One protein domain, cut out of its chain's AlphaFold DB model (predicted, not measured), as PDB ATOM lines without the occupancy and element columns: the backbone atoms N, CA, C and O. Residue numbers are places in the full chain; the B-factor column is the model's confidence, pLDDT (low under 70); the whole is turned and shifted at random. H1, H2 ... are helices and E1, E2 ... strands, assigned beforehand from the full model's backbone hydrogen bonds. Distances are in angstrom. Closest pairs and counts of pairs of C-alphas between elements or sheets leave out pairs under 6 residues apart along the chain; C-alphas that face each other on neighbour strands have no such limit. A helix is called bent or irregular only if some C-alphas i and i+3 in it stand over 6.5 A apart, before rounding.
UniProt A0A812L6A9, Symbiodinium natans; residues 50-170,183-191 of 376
ATOM      1  N   ILE A  50      73.046 131.770 126.765       84.44
ATOM      2  CA  ILE A  50      74.093 131.886 127.791       84.44
ATOM      3  C   ILE A  50      74.850 130.569 127.925       84.44
ATOM      4  O   ILE A  50      74.323 129.518 127.569       84.44
ATOM      5  N   TRP A  51      76.062 130.596 128.476       79.94
ATOM      6  CA  TRP A  51      76.826 129.367 128.701       79.94
ATOM      7  C   TRP A  51      76.527 128.787 130.079       79.94
ATOM      8  O   TRP A  51      76.889 129.361 131.101       79.94
ATOM      9  N   LEU A  52      75.905 127.612 130.099       81.38
ATOM     10  CA  LEU A  52      75.593 126.846 131.299       81.38
ATOM     11  C   LEU A  52      76.317 125.510 131.247       81.38
ATOM     12  O   LEU A  52      76.091 124.715 130.340       81.38
ATOM     13  N   LYS A  53      77.195 125.253 132.224       82.62
ATOM     14  CA  LYS A  53      77.952 123.988 132.326       82.62
ATOM     15  C   LYS A  53      78.665 123.599 131.015       82.62
ATOM     16  O   LYS A  53      78.737 122.428 130.670       82.62
ATOM     17  N   GLY A  54      79.173 124.590 130.279       82.56
ATOM     18  CA  GLY A  54      79.858 124.371 129.002       82.56
ATOM     19  C   GLY A  54      78.945 124.218 127.782       82.56
ATOM     20  O   GLY A  54      79.458 123.960 126.700       82.56
ATOM     21  N   HIS A  55      77.630 124.426 127.915       82.00
ATOM     22  CA  HIS A  55      76.681 124.369 126.802       82.00
ATOM     23  C   HIS A  55      75.936 125.699 126.612       82.00
ATOM     24  O   HIS A  55      75.506 126.304 127.601       82.00
ATOM     25  N   PRO A  56      75.744 126.165 125.362       86.75
ATOM     26  CA  PRO A  56      74.865 127.294 125.091       86.75
ATOM     27  C   PRO A  56      73.421 126.894 125.414       86.75
ATOM     28  O   PRO A  56      72.939 125.857 124.969       86.75
ATOM     29  N   THR A  57      72.733 127.701 126.213       87.81
ATOM     30  CA  THR A  57      71.337 127.482 126.608       87.81
ATOM     31  C   THR A  57      70.512 128.707 126.270       87.81
ATOM     32  O   THR A  57      70.917 129.826 126.585       87.81
ATOM     33  N   GLU A  58      69.361 128.496 125.640       90.88
ATOM     34  CA  GLU A  58      68.500 129.572 125.162       90.88
ATOM     35  C   GLU A  58      67.817 130.351 126.297       90.88
ATOM     36  O   GLU A  58      67.448 129.808 127.341       90.88
ATOM     37  N   LEU A  59      67.638 131.653 126.078       89.44
ATOM     38  CA  LEU A  59      66.895 132.563 126.944       89.44
ATOM     39  C   LEU A  59      65.454 132.736 126.418       89.44
ATOM     40  O   LEU A  59      65.257 132.791 125.207       89.44
ATOM     41  N   PRO A  60      64.444 132.921 127.293       89.50
ATOM     42  CA  PRO A  60      64.561 133.137 128.731       89.50
ATOM     43  C   PRO A  60      64.631 131.839 129.544       89.50
ATOM     44  O   PRO A  60      63.822 130.930 129.369       89.50
ATOM     45  N   LEU A  61      65.515 131.809 130.540       88.88
ATOM     46  CA  LEU A  61      65.596 130.699 131.485       88.88
ATOM     47  C   LEU A  61      64.696 130.955 132.679       88.88
ATOM     48  O   LEU A  61      64.865 131.931 133.413       88.88
ATOM     49  N   ARG A  62      63.747 130.049 132.898       91.44
ATOM     50  CA  ARG A  62      62.834 130.090 134.043       91.44
ATOM     51  C   ARG A  62      63.301 129.103 135.101       91.44
ATOM     52  O   ARG A  62      63.437 127.918 134.825       91.44
ATOM     53  N   GLY A  63      63.532 129.599 136.310       83.31
ATOM     54  CA  GLY A  63      63.915 128.795 137.464       83.31
ATOM     55  C   GLY A  63      62.843 128.836 138.535       83.31
ATOM     56  O   GLY A  63      62.427 129.910 138.980       83.31
ATOM     57  N   GLN A  64      62.422 127.661 138.992       74.31
ATOM     58  CA  GLN A  64      61.811 127.544 140.308       74.31
ATOM     59  C   GLN A  64      62.966 127.461 141.293       74.31
ATOM     60  O   GLN A  64      63.537 126.389 141.470       74.31
ATOM     61  N   GLY A  65      63.369 128.602 141.847       68.31
ATOM     62  CA  GLY A  65      64.459 128.656 142.816       68.31
ATOM     63  C   GLY A  65      64.248 127.595 143.874       68.31
ATOM     64  O   GLY A  65      63.158 127.499 144.445       68.31
ATOM     65  N   ARG A  66      65.268 126.779 144.094       67.12
ATOM     66  CA  ARG A  66      65.269 125.828 145.190       67.12
ATOM     67  C   ARG A  66      66.193 126.440 146.222       67.12
ATOM     68  O   ARG A  66      67.395 126.295 146.055       67.12
ATOM     69  N   PRO A  67      65.678 127.102 147.277       59.06
ATOM     70  CA  PRO A  67      66.460 127.249 148.490       59.06
ATOM     71  C   PRO A  67      66.654 125.831 149.036       59.06
ATOM     72  O   PRO A  67      65.880 125.351 149.862       59.06
ATOM     73  N   GLY A  68      67.593 125.101 148.441       58.56
ATOM     74  CA  GLY A  68      67.999 123.803 148.923       58.56
ATOM     75  C   GLY A  68      68.665 123.983 150.285       58.56
ATOM     76  O   GLY A  68      69.179 125.069 150.574       58.56
ATOM     77  N   PRO A  69      68.693 122.933 151.116       59.62
ATOM     78  CA  PRO A  69      69.489 122.921 152.344       59.62
ATOM     79  C   PRO A  69      70.993 123.152 152.094       59.62
ATOM     80  O   PRO A  69      71.736 123.381 153.041       59.62
ATOM     81  N   ASP A  70      71.426 123.135 150.832       71.00
ATOM     82  CA  ASP A  70      72.828 123.179 150.425       71.00
ATOM     83  C   ASP A  70      73.416 124.596 150.315       71.00
ATOM     84  O   ASP A  70      74.630 124.739 150.173       71.00
ATOM     85  N   HIS A  71      72.601 125.655 150.381       83.62
ATOM     86  CA  HIS A  71      73.134 127.016 150.292       83.62
ATOM     87  C   HIS A  71      73.747 127.464 151.613       83.62
ATOM     88  O   HIS A  71      73.074 127.549 152.643       83.62
ATOM     89  N   SER A  72      75.033 127.802 151.572       91.56
ATOM     90  CA  SER A  72      75.743 128.261 152.762       91.56
ATOM     91  C   SER A  72      75.314 129.677 153.165       91.56
ATOM     92  O   SER A  72      74.903 130.502 152.344       91.56
ATOM     93  N   LEU A  73      75.473 130.001 154.453       92.56
ATOM     94  CA  LEU A  73      75.290 131.366 154.959       92.56
ATOM     95  C   LEU A  73      76.176 132.380 154.212       92.56
ATOM     96  O   LEU A  73      75.775 133.526 154.008       92.56
ATOM     97  N   GLU A  74      77.363 131.959 153.777       94.00
ATOM     98  CA  GLU A  74      78.307 132.800 153.042       94.00
ATOM     99  C   GLU A  74      77.773 133.186 151.659       94.00
ATOM    100  O   GLU A  74      77.859 134.353 151.278       94.00
ATOM    101  N   GLU A  75      77.155 132.251 150.928       93.31
ATOM    102  CA  GLU A  75      76.538 132.538 149.623       93.31
ATOM    103  C   GLU A  75      75.431 133.581 149.739       93.31
ATOM    104  O   GLU A  75      75.308 134.477 148.900       93.31
ATOM    105  N   PHE A  76      74.654 133.489 150.813       93.56
ATOM    106  CA  PHE A  76      73.588 134.429 151.104       93.56
ATOM    107  C   PHE A  76      74.101 135.820 151.503       93.56
ATOM    108  O   PHE A  76      73.554 136.845 151.097       93.56
ATOM    109  N   GLN A  77      75.169 135.882 152.296       95.81
ATOM    110  CA  GLN A  77      75.819 137.149 152.623       95.81
ATOM    111  C   GLN A  77      76.446 137.779 151.374       95.81
ATOM    112  O   GLN A  77      76.295 138.982 151.153       95.81
ATOM    113  N   TYR A  78      77.074 136.968 150.518       96.69
ATOM    114  CA  TYR A  78      77.594 137.397 149.224       96.69
ATOM    115  C   TYR A  78      76.497 137.992 148.338       96.69
ATOM    116  O   TYR A  78      76.644 139.112 147.844       96.69
ATOM    117  N   SER A  79      75.372 137.297 148.152       96.38
ATOM    118  CA  SER A  79      74.273 137.813 147.329       96.38
ATOM    119  C   SER A  79      73.684 139.101 147.912       96.38
ATOM    120  O   SER A  79      73.375 140.017 147.154       96.38
ATOM    121  N   ALA A  80      73.606 139.239 149.240       96.75
ATOM    122  CA  ALA A  80      73.185 140.482 149.882       96.75
ATOM    123  C   ALA A  80      74.131 141.653 149.568       96.75
ATOM    124  O   ALA A  80      73.673 142.722 149.158       96.75
ATOM    125  N   GLY A  81      75.444 141.449 149.685       96.69
ATOM    126  CA  GLY A  81      76.437 142.461 149.321       96.69
ATOM    127  C   GLY A  81      76.358 142.861 147.851       96.69
ATOM    128  O   GLY A  81      76.362 144.049 147.524       96.69
ATOM    129  N   PHE A  82      76.212 141.877 146.961       97.25
ATOM    130  CA  PHE A  82      76.078 142.131 145.528       97.25
ATOM    131  C   PHE A  82      74.791 142.901 145.207       97.25
ATOM    132  O   PHE A  82      74.810 143.866 144.440       97.25
ATOM    133  N   PHE A  83      73.673 142.520 145.829       97.19
ATOM    134  CA  PHE A  83      72.386 143.184 145.639       97.19
ATOM    135  C   PHE A  83      72.404 144.630 146.155       97.19
ATOM    136  O   PHE A  83      71.839 145.510 145.514       97.19
ATOM    137  N   ASP A  84      73.102 144.923 147.251       95.75
ATOM    138  CA  ASP A  84      73.286 146.307 147.703       95.75
ATOM    139  C   ASP A  84      74.019 147.178 146.674       95.75
ATOM    140  O   ASP A  84      73.737 148.374 146.565       95.75
ATOM    141  N   GLY A  85      74.932 146.575 145.909       95.12
ATOM    142  CA  GLY A  85      75.714 147.263 144.891       95.12
ATOM    143  C   GLY A  85      75.011 147.433 143.543       95.12
ATOM    144  O   GLY A  85      75.051 148.522 142.971       95.12
ATOM    145  N   ALA A  86      74.378 146.377 143.032       95.88
ATOM    146  CA  ALA A  86      73.823 146.334 141.672       95.88
ATOM    147  C   ALA A  86      72.336 145.940 141.603       95.88
ATOM    148  O   ALA A  86      71.740 145.968 140.529       95.88
ATOM    149  N   GLY A  87      71.738 145.546 142.727       96.69
ATOM    150  CA  GLY A  87      70.340 145.141 142.820       96.69
ATOM    151  C   GLY A  87      69.374 146.309 142.759       96.69
ATOM    152  O   GLY A  87      69.691 147.446 143.120       96.69
ATOM    153  N   HIS A  88      68.158 146.019 142.313       96.12
ATOM    154  CA  HIS A  88      67.072 146.983 142.264       96.12
ATOM    155  C   HIS A  88      65.763 146.363 142.747       96.12
ATOM    156  O   HIS A  88      65.400 145.248 142.376       96.12
ATOM    157  N   VAL A  89      65.015 147.132 143.538       96.31
ATOM    158  CA  VAL A  89      63.597 146.882 143.812       96.31
ATOM    159  C   VAL A  89      62.795 147.773 142.874       96.31
ATOM    160  O   VAL A  89      62.898 148.997 142.947       96.31
ATOM    161  N   VAL A  90      62.021 147.165 141.983       93.62
ATOM    162  CA  VAL A  90      61.244 147.860 140.953       93.62
ATOM    163  C   VAL A  90      59.759 147.613 141.192       93.62
ATOM    164  O   VAL A  90      59.355 146.541 141.643       93.62
ATOM    165  N   GLU A  91      58.941 148.626 140.924       91.31
ATOM    166  CA  GLU A  91      57.488 148.484 140.947       91.31
ATOM    167  C   GLU A  91      57.027 147.509 139.856       91.31
ATOM    168  O   GLU A  91      57.492 147.561 138.720       91.31
ATOM    169  N   ASP A  92      56.097 146.631 140.217       88.50
ATOM    170  CA  ASP A  92      55.444 145.702 139.302       88.50
ATOM    171  C   ASP A  92      53.916 145.800 139.445       88.50
ATOM    172  O   ASP A  92      53.389 146.203 140.494       88.50
ATOM    173  N   VAL A  93      53.187 145.379 138.406       83.38
ATOM    174  CA  VAL A  93      51.714 145.329 138.394       83.38
ATOM    175  C   VAL A  93      51.223 144.576 139.630       83.38
ATOM    176  O   VAL A  93      50.383 145.064 140.392       83.38
ATOM    177  N   SER A  94      51.851 143.430 139.902       81.12
ATOM    178  CA  SER A  94      51.502 142.547 141.009       81.12
ATOM    179  C   SER A  94      52.090 142.959 142.361       81.12
ATOM    180  O   SER A  94      51.803 142.291 143.350       81.12
ATOM    181  N   GLY A  95      52.890 144.030 142.448       88.62
ATOM    182  CA  GLY A  95      53.556 144.453 143.682       88.62
ATOM    183  C   GLY A  95      54.952 145.006 143.425       88.62
ATOM    184  O   GLY A  95      55.090 146.121 142.928       88.62
ATOM    185  N   TRP A  96      55.962 144.222 143.790       93.69
ATOM    186  CA  TRP A  96      57.376 144.551 143.636       93.69
ATOM    187  C   TRP A  96      58.104 143.409 142.940       93.69
ATOM    188  O   TRP A  96      57.731 142.242 143.097       93.69
ATOM    189  N   ARG A  97      59.159 143.761 142.211       95.69
ATOM    190  CA  ARG A  97      60.077 142.838 141.554       95.69
ATOM    191  C   ARG A  97      61.504 143.150 141.985       95.69
ATOM    192  O   ARG A  97      61.886 144.317 142.038       95.69
ATOM    193  N   LEU A  98      62.281 142.114 142.277       97.75
ATOM    194  CA  LEU A  98      63.731 142.229 142.424       97.75
ATOM    195  C   LEU A  98      64.382 142.061 141.057       97.75
ATOM    196  O   LEU A  98      63.954 141.216 140.270       97.75
ATOM    197  N   GLU A  99      65.393 142.869 140.771       97.69
ATOM    198  CA  GLU A  99      66.031 142.909 139.463       97.69
ATOM    199  C   GLU A  99      67.543 143.107 139.577       97.69
ATOM    200  O   GLU A  99      68.017 143.878 140.411       97.69
ATOM    201  N   LEU A 100      68.281 142.425 138.702       96.75
ATOM    202  CA  LEU A 100      69.693 142.656 138.412       96.75
ATOM    203  C   LEU A 100      69.848 142.733 136.899       96.75
ATOM    204  O   LEU A 100      69.319 141.884 136.187       96.75
ATOM    205  N   THR A 101      70.591 143.719 136.412       94.88
ATOM    206  CA  THR A 101      70.970 143.801 134.997       94.88
ATOM    207  C   THR A 101      72.476 143.958 134.923       94.88
ATOM    208  O   THR A 101      73.015 144.938 135.432       94.88
ATOM    209  N   LEU A 102      73.150 142.979 134.326       92.62
ATOM    210  CA  LEU A 102      74.606 142.910 134.265       92.62
ATOM    211  C   LEU A 102      75.080 142.674 132.823       92.62
ATOM    212  O   LEU A 102      74.324 142.150 132.001       92.62
ATOM    213  N   PRO A 103      76.330 143.039 132.491       89.94
ATOM    214  CA  PRO A 103      76.962 142.612 131.247       89.94
ATOM    215  C   PRO A 103      76.983 141.081 131.123       89.94
ATOM    216  O   PRO A 103      77.097 140.384 132.133       89.94
ATOM    217  N   SER A 104      76.894 140.557 129.899       88.06
ATOM    218  CA  SER A 104      76.886 139.106 129.635       88.06
ATOM    219  C   SER A 104      78.093 138.353 130.214       88.06
ATOM    220  O   SER A 104      77.974 137.204 130.629       88.06
ATOM    221  N   GLU A 105      79.236 139.023 130.351       85.50
ATOM    222  CA  GLU A 105      80.465 138.495 130.946       85.50
ATOM    223  C   GLU A 105      80.319 138.199 132.449       85.50
ATOM    224  O   GLU A 105      81.139 137.493 133.027       85.50
ATOM    225  N   GLN A 106      79.278 138.735 133.090       89.25
ATOM    226  CA  GLN A 106      78.953 138.523 134.501       89.25
ATOM    227  C   GLN A 106      77.774 137.555 134.696       89.25
ATOM    228  O   GLN A 106      77.135 137.561 135.752       89.25
ATOM    229  N   GLN A 107      77.473 136.718 133.694       91.62
ATOM    230  CA  GLN A 107      76.375 135.744 133.745       91.62
ATOM    231  C   GLN A 107      76.425 134.832 134.982       91.62
ATOM    232  O   GLN A 107      75.374 134.523 135.535       91.62
ATOM    233  N   ASP A 108      77.617 134.470 135.471       91.56
ATOM    234  CA  ASP A 108      77.791 133.577 136.627       91.56
ATOM    235  C   ASP A 108      77.143 134.134 137.900       91.56
ATOM    236  O   ASP A 108      76.601 133.387 138.715       91.56
ATOM    237  N   VAL A 109      77.142 135.461 138.065       93.81
ATOM    238  CA  VAL A 109      76.454 136.094 139.194       93.81
ATOM    239  C   VAL A 109      74.944 135.965 139.029       93.81
ATOM    240  O   VAL A 109      74.253 135.620 139.982       93.81
ATOM    241  N   LEU A 110      74.417 136.208 137.827       95.00
ATOM    242  CA  LEU A 110      72.982 136.090 137.569       95.00
ATOM    243  C   LEU A 110      72.493 134.648 137.733       95.00
ATOM    244  O   LEU A 110      71.414 134.439 138.282       95.00
ATOM    245  N   LEU A 111      73.301 133.673 137.314       93.31
ATOM    246  CA  LEU A 111      73.060 132.252 137.548       93.31
ATOM    247  C   LEU A 111      73.021 131.937 139.041       93.31
ATOM    248  O   LEU A 111      72.063 131.330 139.496       93.31
ATOM    249  N   ARG A 112      73.962 132.463 139.834       93.19
ATOM    250  CA  ARG A 112      73.922 132.312 141.297       93.19
ATOM    251  C   ARG A 112      72.630 132.873 141.905       93.19
ATOM    252  O   ARG A 112      72.045 132.241 142.777       93.19
ATOM    253  N   PHE A 113      72.156 134.039 141.460       95.69
ATOM    254  CA  PHE A 113      70.869 134.584 141.923       95.69
ATOM    255  C   PHE A 113      69.670 133.745 141.460       95.69
ATOM    256  O   PHE A 113      68.707 133.587 142.212       95.69
ATOM    257  N   HIS A 114      69.726 133.206 140.241       94.62
ATOM    258  CA  HIS A 114      68.715 132.305 139.695       94.62
ATOM    259  C   HIS A 114      68.640 130.985 140.466       94.62
ATOM    260  O   HIS A 114      67.540 130.569 140.818       94.62
ATOM    261  N   ASP A 115      69.774 130.394 140.826       92.50
ATOM    262  CA  ASP A 115      69.825 129.172 141.627       92.50
ATOM    263  C   ASP A 115      69.284 129.426 143.048       92.50
ATOM    264  O   ASP A 115      68.366 128.735 143.496       92.50
ATOM    265  N   LEU A 116      69.768 130.486 143.715       92.88
ATOM    266  CA  LEU A 116      69.399 130.833 145.097       92.88
ATOM    267  C   LEU A 116      67.923 131.218 145.262       92.88
ATOM    268  O   LEU A 116      67.270 130.850 146.242       92.88
ATOM    269  N   TYR A 117      67.394 132.025 144.341       94.12
ATOM    270  CA  TYR A 117      66.096 132.687 144.516       94.12
ATOM    271  C   TYR A 117      65.078 132.349 143.423       94.12
ATOM    272  O   TYR A 117      63.895 132.683 143.559       94.12
ATOM    273  N   GLY A 118      65.501 131.677 142.353       94.50
ATOM    274  CA  GLY A 118      64.683 131.396 141.179       94.50
ATOM    275  C   GLY A 118      64.577 132.593 140.257       94.50
ATOM    276  O   GLY A 118      65.445 133.458 140.213       94.50
ATOM    277  N   GLY A 119      63.455 132.684 139.550       95.12
ATOM    278  CA  GLY A 119      63.134 133.833 138.713       95.12
ATOM    279  C   GLY A 119      63.427 133.577 137.246       95.12
ATOM    280  O   GLY A 119      63.434 132.435 136.783       95.12
ATOM    281  N   ILE A 120      63.580 134.664 136.502       96.38
ATOM    282  CA  ILE A 120      63.718 134.635 135.051       96.38
ATOM    283  C   ILE A 120      65.028 135.312 134.681       96.38
ATOM    284  O   ILE A 120      65.249 136.462 135.063       96.38
ATOM    285  N   LEU A 121      65.866 134.601 133.929       96.12
ATOM    286  CA  LEU A 121      66.987 135.186 133.207       96.12
ATOM    287  C   LEU A 121      66.555 135.460 131.775       96.12
ATOM    288  O   LEU A 121      66.037 134.575 131.100       96.12
ATOM    289  N   SER A 122      66.766 136.679 131.309       95.25
ATOM    290  CA  SER A 122      66.455 137.088 129.945       95.25
ATOM    291  C   SER A 122      67.573 137.948 129.382       95.25
ATOM    292  O   SER A 122      68.299 138.611 130.124       95.25
ATOM    293  N   SER A 123      67.677 137.982 128.058       92.25
ATOM    294  CA  SER A 123      68.460 139.016 127.396       92.25
ATOM    295  C   SER A 123      67.766 140.357 127.607       92.25
ATOM    296  O   SER A 123      66.534 140.439 127.605       92.25
ATOM    297  N   SER A 124      68.548 141.397 127.857       88.00
ATOM    298  CA  SER A 124      68.072 142.770 127.861       88.00
ATOM    299  C   SER A 124      68.582 143.421 126.589       88.00
ATOM    300  O   SER A 124      69.785 143.646 126.444       88.00
ATOM    301  N   GLU A 125      67.665 143.735 125.675       78.25
ATOM    302  CA  GLU A 125      67.955 144.503 124.465       78.25
ATOM    303  C   GLU A 125      68.297 145.946 124.850       78.25
ATOM    304  O   GLU A 125      67.480 146.873 124.808       78.25
ATOM    305  N   ALA A 126      69.533 146.151 125.293       64.38
ATOM    306  CA  ALA A 126      70.050 147.485 125.483       64.38
ATOM    307  C   ALA A 126      70.172 148.128 124.095       64.38
ATOM    308  O   ALA A 126      70.997 147.726 123.282       64.38
ATOM    309  N   HIS A 127      69.390 149.178 123.840       60.53
ATOM    310  CA  HIS A 127      69.442 149.990 122.612       60.53
ATOM    311  C   HIS A 127      70.722 150.847 122.517       60.53
ATOM    312  O   HIS A 127      70.761 151.883 121.856       60.53
ATOM    313  N   SER A 128      71.766 150.474 123.249       58.09
ATOM    314  CA  SER A 128      72.968 151.269 123.429       58.09
ATOM    315  C   SER A 128      74.180 150.457 123.007       58.09
ATOM    316  O   SER A 128      74.186 149.237 123.116       58.09
ATOM    317  N   SER A 129      75.244 151.138 122.594       66.94
ATOM    318  CA  SER A 129      76.548 150.562 122.231       66.94
ATOM    319  C   SER A 129      77.269 149.817 123.373       66.94
ATOM    320  O   SER A 129      78.456 149.509 123.273       66.94
ATOM    321  N   VAL A 130      76.577 149.546 124.482       65.81
ATOM    322  CA  VAL A 130      77.095 148.991 125.734       65.81
ATOM    323  C   VAL A 130      76.857 147.480 125.777       65.81
ATOM    324  O   VAL A 130      76.285 146.972 126.731       65.81
ATOM    325  N   GLY A 131      77.309 146.769 124.740       78.62
ATOM    326  CA  GLY A 131      77.362 145.304 124.698       78.62
ATOM    327  C   GLY A 131      76.041 144.573 124.977       78.62
ATOM    328  O   GLY A 131      74.970 145.161 125.115       78.62
ATOM    329  N   ALA A 132      76.131 143.249 125.049       86.12
ATOM    330  CA  ALA A 132      75.020 142.403 125.448       86.12
ATOM    331  C   ALA A 132      74.792 142.492 126.963       86.12
ATOM    332  O   ALA A 132      75.730 142.325 127.749       86.12
ATOM    333  N   GLN A 133      73.546 142.719 127.379       91.12
ATOM    334  CA  GLN A 133      73.159 142.708 128.787       91.12
ATOM    335  C   GLN A 133      72.243 141.530 129.087       91.12
ATOM    336  O   GLN A 133      71.356 141.189 128.308       91.12
ATOM    337  N   LEU A 134      72.443 140.940 130.256       93.56
ATOM    338  CA  LEU A 134      71.586 139.914 130.814       93.56
ATOM    339  C   LEU A 134      70.842 140.488 132.012       93.56
ATOM    340  O   LEU A 134      71.373 141.290 132.783       93.56
ATOM    341  N   LYS A 135      69.598 140.058 132.168       95.69
ATOM    342  CA  LYS A 135      68.703 140.512 133.218       95.69
ATOM    343  C   LYS A 135      68.181 139.325 134.001       95.69
ATOM    344  O   LYS A 135      67.607 138.408 133.427       95.69
ATOM    345  N   TRP A 136      68.335 139.387 135.315       97.56
ATOM    346  CA  TRP A 136      67.640 138.529 136.261       97.56
ATOM    347  C   TRP A 136      66.479 139.295 136.881       97.56
ATOM    348  O   TRP A 136      66.637 140.441 137.306       97.56
ATOM    349  N   ALA A 137      65.308 138.668 136.939       97.31
ATOM    350  CA  ALA A 137      64.117 139.269 137.512       97.31
ATOM    351  C   ALA A 137      63.288 138.257 138.312       97.31
ATOM    352  O   ALA A 137      63.027 137.141 137.861       97.31
ATOM    353  N   LEU A 138      62.808 138.681 139.482       96.38
ATOM    354  CA  LEU A 138      61.999 137.864 140.382       96.38
ATOM    355  C   LEU A 138      60.787 138.651 140.876       96.38
ATOM    356  O   LEU A 138      60.949 139.675 141.533       96.38
ATOM    357  N   ALA A 139      59.578 138.170 140.583       94.75
ATOM    358  CA  ALA A 139      58.312 138.829 140.925       94.75
ATOM    359  C   ALA A 139      57.410 137.943 141.806       94.75
ATOM    360  O   ALA A 139      57.702 136.771 142.063       94.75
ATOM    361  N   GLY A 140      56.296 138.503 142.287       92.31
ATOM    362  CA  GLY A 140      55.251 137.758 142.992       92.31
ATOM    363  C   GLY A 140      55.658 137.223 144.372       92.31
ATOM    364  O   GLY A 140      56.391 137.860 145.128       92.31
ATOM    365  N   ALA A 141      55.131 136.052 144.747       92.19
ATOM    366  CA  ALA A 141      55.411 135.440 146.050       92.19
ATOM    367  C   ALA A 141      56.895 135.069 146.263       92.19
ATOM    368  O   ALA A 141      57.404 135.358 147.351       92.19
ATOM    369  N   PRO A 142      57.615 134.508 145.269       92.50
ATOM    370  CA  PRO A 142      59.059 134.294 145.372       92.50
ATOM    371  C   PRO A 142      59.840 135.580 145.661       92.50
ATOM    372  O   PRO A 142      60.667 135.588 146.569       92.50
ATOM    373  N   SER A 143      59.510 136.690 144.984       94.94
ATOM    374  CA  SER A 143      60.144 137.996 145.227       94.94
ATOM    375  C   SER A 143      60.010 138.452 146.671       94.94
ATOM    376  O   SER A 143      60.965 138.981 147.230       94.94
ATOM    377  N   ARG A 144      58.842 138.254 147.292       94.19
ATOM    378  CA  ARG A 144      58.629 138.638 148.695       94.19
ATOM    379  C   ARG A 144      59.485 137.810 149.646       94.19
ATOM    380  O   ARG A 144      60.032 138.367 150.589       94.19
ATOM    381  N   ARG A 145      59.618 136.503 149.392       93.88
ATOM    382  CA  ARG A 145      60.480 135.615 150.192       93.88
ATOM    383  C   ARG A 145      61.951 135.991 150.049       93.88
ATOM    384  O   ARG A 145      62.622 136.158 151.059       93.88
ATOM    385  N   ALA A 146      62.419 136.195 148.818       95.00
ATOM    386  CA  ALA A 146      63.786 136.636 148.554       95.00
ATOM    387  C   ALA A 146      64.068 138.004 149.189       95.00
ATOM    388  O   ALA A 146      65.099 138.179 149.827       95.00
ATOM    389  N   ALA A 147      63.127 138.950 149.094       96.19
ATOM    390  CA  ALA A 147      63.262 140.260 149.718       96.19
ATOM    391  C   ALA A 147      63.311 140.172 151.249       96.19
ATOM    392  O   ALA A 147      64.144 140.829 151.867       96.19
ATOM    393  N   ALA A 148      62.459 139.338 151.854       94.56
ATOM    394  CA  ALA A 148      62.467 139.104 153.296       94.56
ATOM    395  C   ALA A 148      63.811 138.531 153.748       94.56
ATOM    396  O   ALA A 148      64.397 139.043 154.698       94.56
ATOM    397  N   ALA A 149      64.323 137.536 153.022       93.25
ATOM    398  CA  ALA A 149      65.627 136.966 153.296       93.25
ATOM    399  C   ALA A 149      66.714 138.048 153.154       93.25
ATOM    400  O   ALA A 149      67.326 138.430 154.152       93.25
ATOM    401  N   LEU A 150      66.904 138.614 151.957       95.19
ATOM    402  CA  LEU A 150      67.946 139.611 151.680       95.19
ATOM    403  C   LEU A 150      67.919 140.776 152.675       95.19
ATOM    404  O   LEU A 150      68.975 141.217 153.119       95.19
ATOM    405  N   SER A 151      66.729 141.236 153.086       94.19
ATOM    406  CA  SER A 151      66.576 142.337 154.046       94.19
ATOM    407  C   SER A 151      67.325 142.128 155.364       94.19
ATOM    408  O   SER A 151      67.721 143.112 155.992       94.19
ATOM    409  N   GLY A 152      67.542 140.872 155.772       91.69
ATOM    410  CA  GLY A 152      68.289 140.513 156.974       91.69
ATOM    411  C   GLY A 152      69.791 140.779 156.867       91.69
ATOM    412  O   GLY A 152      70.386 141.184 157.862       91.69
ATOM    413  N   ALA A 153      70.371 140.615 155.676       93.38
ATOM    414  CA  ALA A 153      71.814 140.696 155.441       93.38
ATOM    415  C   ALA A 153      72.257 141.961 154.686       93.38
ATOM    416  O   ALA A 153      73.424 142.336 154.754       93.38
ATOM    417  N   VAL A 154      71.352 142.646 153.980       94.94
ATOM    418  CA  VAL A 154      71.690 143.904 153.302       94.94
ATOM    419  C   VAL A 154      71.866 145.067 154.278       94.94
ATOM    420  O   VAL A 154      71.187 145.179 155.306       94.94
ATOM    421  N   ALA A 155      72.747 145.992 153.918       93.06
ATOM    422  CA  ALA A 155      72.992 147.225 154.644       93.06
ATOM    423  C   ALA A 155      72.287 148.431 154.011       93.06
ATOM    424  O   ALA A 155      71.718 149.240 154.743       93.06
ATOM    425  N   LEU A 156      72.324 148.572 152.683       91.88
ATOM    426  CA  LEU A 156      71.887 149.785 151.978       91.88
ATOM    427  C   LEU A 156      70.427 149.724 151.536       91.88
ATOM    428  O   LEU A 156      69.670 150.659 151.787       91.88
ATOM    429  N   GLN A 157      70.022 148.624 150.906       93.19
ATOM    430  CA  GLN A 157      68.693 148.471 150.308       93.19
ATOM    431  C   GLN A 157      67.654 147.880 151.268       93.19
ATOM    432  O   GLN A 157      66.565 147.470 150.859       93.19
ATOM    433  N   ARG A 158      67.970 147.823 152.568       94.19
ATOM    434  CA  ARG A 158      67.109 147.204 153.582       94.19
ATOM    435  C   ARG A 158      65.703 147.817 153.624       94.19
ATOM    436  O   ARG A 158      64.752 147.038 153.618       94.19
ATOM    437  N   PRO A 159      65.510 149.153 153.626       93.50
ATOM    438  CA  PRO A 159      64.166 149.732 153.615       93.50
ATOM    439  C   PRO A 159      63.333 149.308 152.396       93.50
ATOM    440  O   PRO A 159      62.171 148.935 152.546       93.50
ATOM    441  N   GLN A 160      63.940 149.298 151.207       94.31
ATOM    442  CA  GLN A 160      63.303 148.903 149.950       94.31
ATOM    443  C   GLN A 160      62.931 147.416 149.961       94.31
ATOM    444  O   GLN A 160      61.840 147.043 149.534       94.31
ATOM    445  N   LEU A 161      63.813 146.564 150.486       95.75
ATOM    446  CA  LEU A 161      63.574 145.126 150.581       95.75
ATOM    447  C   LEU A 161      62.522 144.782 151.639       95.75
ATOM    448  O   LEU A 161      61.667 143.938 151.387       95.75
ATOM    449  N   LEU A 162      62.501 145.473 152.781       94.50
ATOM    450  CA  LEU A 162      61.439 145.310 153.780       94.50
ATOM    451  C   LEU A 162      60.083 145.784 153.246       94.50
ATOM    452  O   LEU A 162      59.061 145.141 153.501       94.50
ATOM    453  N   LEU A 163      60.069 146.876 152.475       92.81
ATOM    454  CA  LEU A 163      58.878 147.316 151.755       92.81
ATOM    455  C   LEU A 163      58.400 146.217 150.799       92.81
ATOM    456  O   LEU A 163      57.235 145.828 150.861       92.81
ATOM    457  N   ALA A 164      59.300 145.665 149.980       94.50
ATOM    458  CA  ALA A 164      58.984 144.598 149.036       94.50
ATOM    459  C   ALA A 164      58.491 143.312 149.721       94.50
ATOM    460  O   ALA A 164      57.519 142.709 149.266       94.50
ATOM    461  N   ALA A 165      59.106 142.925 150.839       94.75
ATOM    462  CA  ALA A 165      58.762 141.733 151.609       94.75
ATOM    463  C   ALA A 165      57.349 141.797 152.208       94.75
ATOM    464  O   ALA A 165      56.627 140.798 152.228       94.75
ATOM    465  N   HIS A 166      56.944 142.974 152.696       92.00
ATOM    466  CA  HIS A 166      55.707 143.145 153.462       92.00
ATOM    467  C   HIS A 166      54.574 143.828 152.699       92.00
ATOM    468  O   HIS A 166      53.479 143.981 153.253       92.00
ATOM    469  N   TRP A 167      54.792 144.232 151.446       86.62
ATOM    470  CA  TRP A 167      53.746 144.867 150.656       86.62
ATOM    471  C   TRP A 167      52.582 143.905 150.423       86.62
ATOM    472  O   TRP A 167      52.709 142.864 149.771       86.62
ATOM    473  N   ARG A 168      51.419 144.257 150.970       79.75
ATOM    474  CA  ARG A 168      50.193 143.483 150.800       79.75
ATOM    475  C   ARG A 168      49.506 143.938 149.523       79.75
ATOM    476  O   ARG A 168      48.945 145.023 149.478       79.75
ATOM    477  N   CYS A 169      49.473 143.074 148.516       66.38
ATOM    478  CA  CYS A 169      48.784 143.318 147.244       66.38
ATOM    479  C   CYS A 169      47.259 143.205 147.345       66.38
ATOM    480  O   CYS A 169      46.603 142.842 146.369       66.38
ATOM    481  N   LYS A 170      46.672 143.438 148.526       61.97
ATOM    482  CA  LYS A 170      45.217 143.386 148.635       61.97
ATOM    483  C   LYS A 170      44.648 144.504 147.770       61.97
ATOM    484  O   LYS A 170      45.151 145.625 147.817       61.97
ATOM    485  N   ALA A 183      56.369 155.472 147.901       88.12
ATOM    486  CA  ALA A 183      56.865 154.662 149.017       88.12
ATOM    487  C   ALA A 183      58.314 154.195 148.783       88.12
ATOM    488  O   ALA A 183      59.159 154.289 149.676       88.12
ATOM    489  N   LEU A 184      58.631 153.746 147.563       89.06
ATOM    490  CA  LEU A 184      59.989 153.344 147.192       89.06
ATOM    491  C   LEU A 184      60.957 154.538 147.157       89.06
ATOM    492  O   LEU A 184      62.106 154.412 147.579       89.06
ATOM    493  N   ALA A 185      60.506 155.700 146.680       87.94
ATOM    494  CA  ALA A 185      61.302 156.924 146.680       87.94
ATOM    495  C   ALA A 185      61.635 157.379 148.108       87.94
ATOM    496  O   ALA A 185      62.790 157.690 148.389       87.94
ATOM    497  N   ALA A 186      60.667 157.331 149.029       88.19
ATOM    498  CA  ALA A 186      60.885 157.648 150.440       88.19
ATOM    499  C   ALA A 186      61.924 156.730 151.101       88.19
ATOM    500  O   ALA A 186      62.742 157.195 151.893       88.19
ATOM    501  N   CYS A 187      61.970 155.449 150.714       89.06
ATOM    502  CA  CYS A 187      62.977 154.509 151.214       89.06
ATOM    503  C   CYS A 187      64.422 154.946 150.911       89.06
ATOM    504  O   CYS A 187      65.326 154.567 151.648       89.06
ATOM    505  N   ARG A 188      64.661 155.755 149.866       83.81
ATOM    506  CA  ARG A 188      66.007 156.262 149.525       83.81
ATOM    507  C   ARG A 188      66.531 157.295 150.522       83.81
ATOM    508  O   ARG A 188      67.740 157.456 150.643       83.81
ATOM    509  N   TRP A 189      65.629 157.989 151.210       82.69
ATOM    510  CA  TRP A 189      65.958 159.006 152.212       82.69
ATOM    511  C   TRP A 189      66.101 158.418 153.616       82.69
ATOM    512  O   TRP A 189      66.610 159.076 154.523       82.69
ATOM    513  N   MET A 190      65.675 157.169 153.806       83.75
ATOM    514  CA  MET A 190      65.888 156.464 155.058       83.75
ATOM    515  C   MET A 190      67.374 156.166 155.217       83.75
ATOM    516  O   MET A 190      68.009 155.590 154.332       83.75
ATOM    517  N   ARG A 191      67.940 156.539 156.369       78.25
ATOM    518  CA  ARG A 191      69.303 156.126 156.692       78.25
ATOM    519  C   ARG A 191      69.352 154.595 156.716       78.25
ATOM    520  O   ARG A 191      68.430 153.978 157.253       78.25
TER     521      ARG A 191
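Overview. This is residues 50 to 170 and 183 to 191 of the 376 residues of a protein of Symbiodinium natans (UniProt A0A812L6A9). What is the main picture? A strongly twisted sheet of five strands, in the order E3 E6 E7 E5 E4, has H1, H2, H3 and H4 over one face and no named helix over the other; the small hairpin of E1 and E2 sits near H2, and H5 packs on H4. What is it built of? The printed part has 130 residues with five named helices and seven named strands, in the order E1 E2 E3 H1 E4 E5 H2 E6 E7 H3 H4 H5; the class is mixed and both sheets are antiparallel. It is compact, with a radius of gyration of the C-alphas of 14.6 A, and spans 41 by 39 by 28 A.

Along the chain. Where does the printed part begin? E1, residues 50 to 52, begins at C-alpha 50, (74.093, 131.886, 127.791); E2 is residues 55 to 58 and E3 61 to 63. What follows? H1 is residues 73 to 86, 20.1 A from first to last C-alpha, E4 88 to 92 and E5 95 to 103, 26.6 A. H2, 104 to 117, 19.5 A, is irregular: C-alphas 105 and 108 are 8.0 A apart. What comes last? E6 is residues 119 to 124, E7 133 to 139, 19.6 A, H3 140 to 153, 20.9 A, and H4 158 to 166; H5, 183 to 187, ends at C-alpha 187, (62.977, 154.509, 151.214).

Arrangement. Which N and O pairs are within hydrogen-bond range? They include N 50 and O 57 in hairpin E1 and E2, 2.9 A, N 61 and O 121 between E3 and E6, 2.9 A, N 122 and O 135 in hairpin E6 and E7, 2.9 A, N 136 and O 100 between E7 and E5, 2.8 A, and N 97 and O 90 in hairpin E4 and E5, 2.8 A. Every O i to N i+4 pair is within range in H1, H4 and H5, 7 of 10 in H2 and 8 of 10 in H3. How do the helices sit? H1, H2 and H4 on one face of the sheet make two layers, helices over strands, with H3 on the same face; E5, H2 and E6 form a split strand-helix-strand unit, E7 between its strands, with a right-handed crossover. H2 runs along the strands, at 7 degrees to E7 on the local plane and a height over the sheet of 8.1 A. Which helices touch? H3 and H4, a helical hairpin, touch at Arg 144 and Ala 165, their closest C-alphas, 4.3 A; H1 touches H3 with residues 76 to 81 alone, closest C-alphas Ala 80 and Leu 150, 5.6 A; H5 touches H4, closest C-alphas Cys 187 and Pro 159, 5.5 A.

Size, cuts and confidence. How large is it? The two C-alphas farthest apart, His 55 and Trp 189, are 44.3 A apart. Is there a cut? Residues 171 to 182 are not printed, and C-alphas 170 and 183 are 16.2 A apart; of the links printed whole, none is long. Where is confidence low? The pLDDT is under 70 at residues 65 to 69, 126 to 130 and 169 to 170.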